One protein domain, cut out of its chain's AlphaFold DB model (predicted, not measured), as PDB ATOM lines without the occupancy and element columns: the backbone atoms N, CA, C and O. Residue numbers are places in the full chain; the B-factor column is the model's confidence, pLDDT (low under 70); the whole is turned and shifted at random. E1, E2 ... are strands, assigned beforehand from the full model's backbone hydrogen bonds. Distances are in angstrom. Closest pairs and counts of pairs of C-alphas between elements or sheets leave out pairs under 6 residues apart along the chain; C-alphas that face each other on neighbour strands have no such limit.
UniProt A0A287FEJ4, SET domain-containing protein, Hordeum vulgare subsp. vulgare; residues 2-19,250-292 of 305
ATOM      1  N   THR A   2      -2.446   8.982  -8.668       90.81
ATOM      2  CA  THR A   2      -1.572  10.170  -8.536       90.81
ATOM      3  C   THR A   2      -2.368  11.407  -8.127       90.81
ATOM      4  O   THR A   2      -3.567  11.500  -8.390       90.81
ATOM      5  N   SER A   3      -1.709  12.357  -7.465       90.06
ATOM      6  CA  SER A   3      -2.349  13.603  -7.049       90.06
ATOM      7  C   SER A   3      -2.556  14.549  -8.239       90.06
ATOM      8  O   SER A   3      -1.575  14.869  -8.910       90.06
ATOM      9  N   PRO A   4      -3.772  15.061  -8.504       89.94
ATOM     10  CA  PRO A   4      -3.983  16.038  -9.574       89.94
ATOM     11  C   PRO A   4      -3.427  17.425  -9.214       89.94
ATOM     12  O   PRO A   4      -2.993  18.166 -10.090       89.94
ATOM     13  N   ASN A   5      -3.383  17.767  -7.924       94.12
ATOM     14  CA  ASN A   5      -2.971  19.078  -7.412       94.12
ATOM     15  C   ASN A   5      -1.985  18.924  -6.245       94.12
ATOM     16  O   ASN A   5      -1.746  17.816  -5.769       94.12
ATOM     17  N   ASP A   6      -1.412  20.023  -5.767       96.44
ATOM     18  CA  ASP A   6      -0.652  20.005  -4.516       96.44
ATOM     19  C   ASP A   6      -1.600  19.754  -3.328       96.44
ATOM     20  O   ASP A   6      -2.653  20.383  -3.219       96.44
ATOM     21  N   ILE A   7      -1.232  18.831  -2.437       96.69
ATOM     22  CA  ILE A   7      -2.009  18.459  -1.249       96.69
ATOM     23  C   ILE A   7      -1.209  18.831  -0.003       96.69
ATOM     24  O   ILE A   7      -0.096  18.350   0.212       96.69
ATOM     25  N   SER A   8      -1.798  19.661   0.855       97.12
ATOM     26  CA  SER A   8      -1.222  20.015   2.154       97.12
ATOM     27  C   SER A   8      -1.251  18.828   3.126       97.12
ATOM     28  O   SER A   8      -2.138  17.977   3.010       97.12
ATOM     29  N   PRO A   9      -0.352  18.764   4.124       96.00
ATOM     30  CA  PRO A   9      -0.434  17.771   5.197       96.00
ATOM     31  C   PRO A   9      -1.801  17.772   5.907       96.00
ATOM     32  O   PRO A   9      -2.453  18.812   5.990       96.00
ATOM     33  N   ALA A  10      -2.216  16.616   6.434       95.00
ATOM     34  CA  ALA A  10      -3.483  16.381   7.143       95.00
ATOM     35  C   ALA A  10      -4.777  16.600   6.327       95.00
ATOM     36  O   ALA A  10      -5.884  16.521   6.879       95.00
ATOM     37  N   SER A  11      -4.670  16.815   5.016       96.62
ATOM     38  CA  SER A  11      -5.819  17.000   4.126       96.62
ATOM     39  C   SER A  11      -6.583  15.695   3.942       96.62
ATOM     40  O   SER A  11      -5.984  14.627   3.825       96.62
ATOM     41  N   LEU A  12      -7.913  15.781   3.890       96.75
ATOM     42  CA  LEU A  12      -8.768  14.652   3.538       96.75
ATOM     43  C   LEU A  12      -8.715  14.429   2.024       96.75
ATOM     44  O   LEU A  12      -9.075  15.320   1.261       96.75
ATOM     45  N   ILE A  13      -8.252  13.251   1.611       95.00
ATOM     46  CA  ILE A  13      -8.052  12.890   0.201       95.00
ATOM     47  C   ILE A  13      -9.224  12.067  -0.315       95.00
ATOM     48  O   ILE A  13      -9.697  12.299  -1.423       95.00
ATOM     49  N   HIS A  14      -9.669  11.089   0.475       94.50
ATOM     50  CA  HIS A  14     -10.657  10.111   0.034       94.50
ATOM     51  C   HIS A  14     -11.549   9.667   1.189       94.50
ATOM     52  O   HIS A  14     -11.079   9.531   2.324       94.50
ATOM     53  N   VAL A  15     -12.824   9.441   0.878       96.62
ATOM     54  CA  VAL A  15     -13.826   8.849   1.768       96.62
ATOM     55  C   VAL A  15     -14.650   7.874   0.947       96.62
ATOM     56  O   VAL A  15     -15.147   8.240  -0.118       96.62
ATOM     57  N   GLU A  16     -14.802   6.647   1.429       95.50
ATOM     58  CA  GLU A  16     -15.535   5.614   0.703       95.50
ATOM     59  C   GLU A  16     -16.200   4.619   1.647       95.50
ATOM     60  O   GLU A  16     -15.575   4.094   2.570       95.50
ATOM     61  N   ASP A  17     -17.468   4.332   1.369       95.06
ATOM     62  CA  ASP A  17     -18.167   3.201   1.961       95.06
ATOM     63  C   ASP A  17     -17.843   1.913   1.193       95.06
ATOM     64  O   ASP A  17     -17.682   1.936  -0.030       95.06
ATOM     65  N   PRO A  18     -17.761   0.768   1.884       95.00
ATOM     66  CA  PRO A  18     -17.331  -0.474   1.274       95.00
ATOM     67  C   PRO A  18     -18.402  -0.988   0.319       95.00
ATOM     68  O   PRO A  18     -19.592  -0.993   0.645       95.00
ATOM     69  N   LEU A  19     -17.963  -1.501  -0.830       92.75
ATOM     70  CA  LEU A  19     -18.827  -2.173  -1.795       92.75
ATOM     71  C   LEU A  19     -19.428  -3.455  -1.202       92.75
ATOM     72  O   LEU A  19     -20.585  -3.779  -1.442       92.75
ATOM     73  N   MET A 250     -13.649  -0.017  -3.661       92.31
ATOM     74  CA  MET A 250     -13.281   0.013  -5.076       92.31
ATOM     75  C   MET A 250     -12.167   1.013  -5.361       92.31
ATOM     76  O   MET A 250     -11.174   0.666  -5.992       92.31
ATOM     77  N   SER A 251     -12.317   2.245  -4.879       90.75
ATOM     78  CA  SER A 251     -11.283   3.270  -5.054       90.75
ATOM     79  C   SER A 251     -10.126   3.058  -4.076       90.75
ATOM     80  O   SER A 251      -8.970   3.275  -4.438       90.75
ATOM     81  N   GLY A 252     -10.415   2.564  -2.868       90.50
ATOM     82  CA  GLY A 252      -9.420   2.144  -1.878       90.50
ATOM     83  C   GLY A 252      -8.401   1.125  -2.408       90.50
ATOM     84  O   GLY A 252      -7.219   1.230  -2.089       90.50
ATOM     85  N   SER A 253      -8.822   0.196  -3.268       90.94
ATOM     86  CA  SER A 253      -7.953  -0.826  -3.870       90.94
ATOM     87  C   SER A 253      -7.035  -0.301  -4.990       90.94
ATOM     88  O   SER A 253      -6.154  -1.027  -5.437       90.94
ATOM     89  N   LEU A 254      -7.189   0.955  -5.439       90.50
ATOM     90  CA  LEU A 254      -6.360   1.568  -6.499       90.50
ATOM     91  C   LEU A 254      -5.121   2.319  -5.969       90.50
ATOM     92  O   LEU A 254      -4.323   2.873  -6.745       90.50
ATOM     93  N   PHE A 255      -4.985   2.426  -4.648       91.25
ATOM     94  CA  PHE A 255      -3.832   3.049  -4.007       91.25
ATOM     95  C   PHE A 255      -2.731   2.014  -3.802       91.25
ATOM     96  O   PHE A 255      -2.951   0.987  -3.171       91.25
ATOM     97  N   ASN A 256      -1.534   2.316  -4.302       91.81
ATOM     98  CA  ASN A 256      -0.403   1.405  -4.207       91.81
ATOM     99  C   ASN A 256       0.209   1.397  -2.805       91.81
ATOM    100  O   ASN A 256       0.042   2.331  -2.015       91.81
ATOM    101  N   HIS A 257       0.971   0.340  -2.533       90.44
ATOM    102  CA  HIS A 257       1.734   0.204  -1.307       90.44
ATOM    103  C   HIS A 257       3.024   1.036  -1.313       90.44
ATOM    104  O   HIS A 257       3.753   1.046  -2.301       90.44
ATOM    105  N   SER A 258       3.366   1.617  -0.160       91.50
ATOM    106  CA  SER A 258       4.718   2.083   0.152       91.50
ATOM    107  C   SER A 258       5.092   1.774   1.603       91.50
ATOM    108  O   SER A 258       4.285   1.947   2.519       91.50
ATOM    109  N   CYS A 259       6.347   1.370   1.835       89.12
ATOM    110  CA  CYS A 259       6.921   1.240   3.183       89.12
ATOM    111  C   CYS A 259       7.148   2.604   3.861       89.12
ATOM    112  O   CYS A 259       7.427   2.666   5.057       89.12
ATOM    113  N   ARG A 260       7.056   3.701   3.098       90.38
ATOM    114  CA  ARG A 260       7.134   5.089   3.575       90.38
ATOM    115  C   ARG A 260       5.924   5.858   3.029       90.38
ATOM    116  O   ARG A 260       6.098   6.713   2.162       90.38
ATOM    117  N   PRO A 261       4.705   5.523   3.486       93.38
ATOM    118  CA  PRO A 261       3.484   6.050   2.898       93.38
ATOM    119  C   PRO A 261       3.361   7.559   3.131       93.38
ATOM    120  O   PRO A 261       3.787   8.087   4.162       93.38
ATOM    121  N   ASN A 262       2.732   8.246   2.181       95.00
ATOM    122  CA  ASN A 262       2.423   9.677   2.272       95.00
ATOM    123  C   ASN A 262       0.964   9.948   2.672       95.00
ATOM    124  O   ASN A 262       0.552  11.104   2.810       95.00
ATOM    125  N   VAL A 263       0.200   8.877   2.903       94.69
ATOM    126  CA  VAL A 263      -1.158   8.915   3.432       94.69
ATOM    127  C   VAL A 263      -1.361   7.918   4.568       94.69
ATOM    128  O   VAL A 263      -0.695   6.889   4.655       94.69
ATOM    129  N   HIS A 264      -2.321   8.228   5.430       92.62
ATOM    130  CA  HIS A 264      -2.782   7.384   6.520       92.62
ATOM    131  C   HIS A 264      -4.245   6.998   6.292       92.62
ATOM    132  O   HIS A 264      -5.098   7.863   6.061       92.62
ATOM    133  N   THR A 265      -4.519   5.698   6.372       92.06
ATOM    134  CA  THR A 265      -5.860   5.111   6.341       92.06
ATOM    135  C   THR A 265      -6.419   5.007   7.754       92.06
ATOM    136  O   THR A 265      -5.727   4.594   8.681       92.06
ATOM    137  N   TYR A 266      -7.687   5.350   7.940       92.62
ATOM    138  CA  TYR A 266      -8.416   5.039   9.169       92.62
ATOM    139  C   TYR A 266      -9.882   4.765   8.862       92.62
ATOM    140  O   TYR A 266     -10.379   5.109   7.789       92.62
ATOM    141  N   PHE A 267     -10.571   4.147   9.815       93.44
ATOM    142  CA  PHE A 267     -11.975   3.794   9.675       93.44
ATOM    143  C   PHE A 267     -12.812   4.539  10.700       93.44
ATOM    144  O   PHE A 267     -12.429   4.675  11.864       93.44
ATOM    145  N   HIS A 268     -13.977   4.999  10.265       92.44
ATOM    146  CA  HIS A 268     -15.058   5.368  11.162       92.44
ATOM    147  C   HIS A 268     -16.233   4.458  10.830       92.44
ATOM    148  O   HIS A 268     -16.764   4.528   9.722       92.44
ATOM    149  N   SER A 269     -16.619   3.588  11.773       92.69
ATOM    150  CA  SER A 269     -17.574   2.510  11.490       92.69
ATOM    151  C   SER A 269     -17.044   1.647  10.326       92.69
ATOM    152  O   SER A 269     -15.915   1.157  10.383       92.69
ATOM    153  N   ARG A 270     -17.817   1.497   9.252       94.06
ATOM    154  CA  ARG A 270     -17.445   0.783   8.029       94.06
ATOM    155  C   ARG A 270     -16.812   1.665   6.952       94.06
ATOM    156  O   ARG A 270     -16.445   1.126   5.926       94.06
ATOM    157  N   THR A 271     -16.704   2.978   7.137       95.75
ATOM    158  CA  THR A 271     -16.247   3.911   6.094       95.75
ATOM    159  C   THR A 271     -14.728   4.081   6.142       95.75
ATOM    160  O   THR A 271     -14.163   4.346   7.209       95.75
ATOM    161  N   LEU A 272     -14.067   3.969   4.987       95.06
ATOM    162  CA  LEU A 272     -12.635   4.214   4.813       95.06
ATOM    163  C   LEU A 272     -12.376   5.711   4.637       95.06
ATOM    164  O   LEU A 272     -12.983   6.356   3.786       95.06
ATOM    165  N   PHE A 273     -11.416   6.240   5.392       95.75
ATOM    166  CA  PHE A 273     -10.905   7.601   5.253       95.75
ATOM    167  C   PHE A 273      -9.414   7.576   4.935       95.75
ATOM    168  O   PHE A 273      -8.646   6.832   5.548       95.75
ATOM    169  N   LEU A 274      -8.999   8.448   4.019       94.81
ATOM    170  CA  LEU A 274      -7.605   8.622   3.626       94.81
ATOM    171  C   LEU A 274      -7.179  10.075   3.835       94.81
ATOM    172  O   LEU A 274      -7.783  10.989   3.267       94.81
ATOM    173  N   ARG A 275      -6.132  10.298   4.631       96.19
ATOM    174  CA  ARG A 275      -5.561  11.634   4.875       96.19
ATOM    175  C   ARG A 275      -4.089  11.695   4.518       96.19
ATOM    176  O   ARG A 275      -3.368  10.736   4.772       96.19
ATOM    177  N   SER A 276      -3.627  12.825   3.992       96.19
ATOM    178  CA  SER A 276      -2.193  13.057   3.804       96.19
ATOM    179  C   SER A 276      -1.469  13.141   5.147       96.19
ATOM    180  O   SER A 276      -1.936  13.778   6.092       96.19
ATOM    181  N   THR A 277      -0.296  12.524   5.231       94.94
ATOM    182  CA  THR A 277       0.616  12.644   6.384       94.94
ATOM    183  C   THR A 277       1.713  13.675   6.136       94.94
ATOM    184  O   THR A 277       2.316  14.181   7.077       94.94
ATOM    185  N   ALA A 278       1.944  14.018   4.871       93.62
ATOM    186  CA  ALA A 278       2.936  14.983   4.424       93.62
ATOM    187  C   ALA A 278       2.391  15.813   3.255       93.62
ATOM    188  O   ALA A 278       1.298  15.563   2.749       93.62
ATOM    189  N   PHE A 279       3.157  16.813   2.823       97.06
ATOM    190  CA  PHE A 279       2.858  17.531   1.589       97.06
ATOM    191  C   PHE A 279       3.057  16.593   0.390       97.06
ATOM    192  O   PHE A 279       4.097  15.941   0.286       97.06
ATOM    193  N   ILE A 280       2.082  16.536  -0.519       96.81
ATOM    194  CA  ILE A 280       2.144  15.723  -1.741       96.81
ATOM    195  C   ILE A 280       2.070  16.671  -2.933       96.81
ATOM    196  O   ILE A 280       1.064  17.346  -3.134       96.81
ATOM    197  N   LYS A 281       3.136  16.721  -3.730       96.88
ATOM    198  CA  LYS A 281       3.190  17.550  -4.937       96.88
ATOM    199  C   LYS A 281       2.267  16.987  -6.024       96.88
ATOM    200  O   LYS A 281       2.207  15.767  -6.194       96.88
ATOM    201  N   SER A 282       1.633  17.855  -6.808       96.94
ATOM    202  CA  SER A 282       0.895  17.485  -8.021       96.94
ATOM    203  C   SER A 282       1.719  16.544  -8.913       96.94
ATOM    204  O   SER A 282       2.935  16.697  -9.068       96.94
ATOM    205  N   GLY A 283       1.057  15.522  -9.448       95.19
ATOM    206  CA  GLY A 283       1.641  14.435 -10.232       95.19
ATOM    207  C   GLY A 283       2.274  13.310  -9.406       95.19
ATOM    208  O   GLY A 283       2.551  12.250  -9.962       95.19
ATOM    209  N   SER A 284       2.479  13.488  -8.096       95.06
ATOM    210  CA  SER A 284       3.115  12.458  -7.261       95.06
ATOM    211  C   SER A 284       2.161  11.295  -6.960       95.06
ATOM    212  O   SER A 284       0.955  11.523  -6.801       95.06
ATOM    213  N   PRO A 285       2.669  10.056  -6.832       95.31
ATOM    214  CA  PRO A 285       1.883   8.916  -6.369       95.31
ATOM    215  C   PRO A 285       1.294   9.139  -4.973       95.31
ATOM    216  O   PRO A 285       1.942   9.710  -4.095       95.31
ATOM    217  N   ILE A 286       0.069   8.658  -4.768       95.44
ATOM    218  CA  ILE A 286      -0.565   8.565  -3.450       95.44
ATOM    219  C   ILE A 286      -0.475   7.104  -3.009       95.44
ATOM    220  O   ILE A 286      -1.040   6.228  -3.671       95.44
ATOM    221  N   GLU A 287       0.245   6.850  -1.918       93.81
ATOM    222  CA  GLU A 287       0.657   5.505  -1.512       93.81
ATOM    223  C   GLU A 287       0.377   5.258  -0.032       93.81
ATOM    224  O   GLU A 287       0.796   6.030   0.839       93.81
ATOM    225  N   LEU A 288      -0.305   4.151   0.252       91.56
ATOM    226  CA  LEU A 288      -0.705   3.750   1.597       91.56
ATOM    227  C   LEU A 288       0.120   2.550   2.091       91.56
ATOM    228  O   LEU A 288       0.818   1.878   1.332       91.56
ATOM    229  N   SER A 289       0.064   2.257   3.389       89.00
ATOM    230  CA  SER A 289       0.652   1.025   3.928       89.00
ATOM    231  C   SER A 289      -0.378  -0.104   3.906       89.00
ATOM    232  O   SER A 289      -1.486   0.079   4.403       89.00
ATOM    233  N   TYR A 290      -0.014  -1.284   3.391       86.69
ATOM    234  CA  TYR A 290      -0.869  -2.483   3.460       86.69
ATOM    235  C   TYR A 290      -0.828  -3.154   4.848       86.69
ATOM    236  O   TYR A 290      -1.565  -4.107   5.104       86.69
ATOM    237  N   GLY A 291      -0.013  -2.621   5.768       70.81
ATOM    238  CA  GLY A 291       0.164  -3.119   7.129       70.81
ATOM    239  C   GLY A 291       1.138  -4.303   7.232       70.81
ATOM    240  O   GLY A 291       1.587  -4.840   6.218       70.81
ATOM    241  N   PRO A 292       1.485  -4.729   8.460       60.47
ATOM    242  CA  PRO A 292       2.291  -5.922   8.706       60.47
ATOM    243  C   PRO A 292       1.440  -7.173   8.440       60.47
ATOM    244  O   PRO A 292       0.852  -7.765   9.345       60.47
TER     245      PRO A 292
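This is residues 2 to 19 and 250 to 292 of the 305 residues of the protein "SET domain-containing protein" of Hordeum vulgare subsp. vulgare (UniProt A0A287FEJ4). Little regular structure is here: a small three-stranded antiparallel sheet, order E1, E3, E2, forms a wall, with loops over one face. In these loops residues 256 to 257 pair briefly with 287 to 288, parallel. The printed part has 61 residues, 17 of them in E1, E2 and E3, with no named helix; it is all strand, compact, radius of gyration of the C-alphas 11.1 A, spanning 30 by 23 by 18 A.

Look first at E1, residues 12 to 16, antiparallel to E3, residues 271 to 276, at 163 degrees; N 13 and O 274 are 2.8 A apart. E2, residues 263 to 268, forms a hairpin with E3 through a tight link, with N 264 and O 275 2.8 A apart. E1 and E2 are apart.

Find C-alpha 12 at (-8.768, 14.652, 3.538); E1 runs 11.6 A. E2 runs 16.3 A, and E3 16.9 A to C-alpha 276 at (-2.193, 13.057, 3.804).

Residues 20 to 249 are not printed; C-alphas 19 and 250 are 6.8 A apart. Only residue 292 has pLDDT under 70.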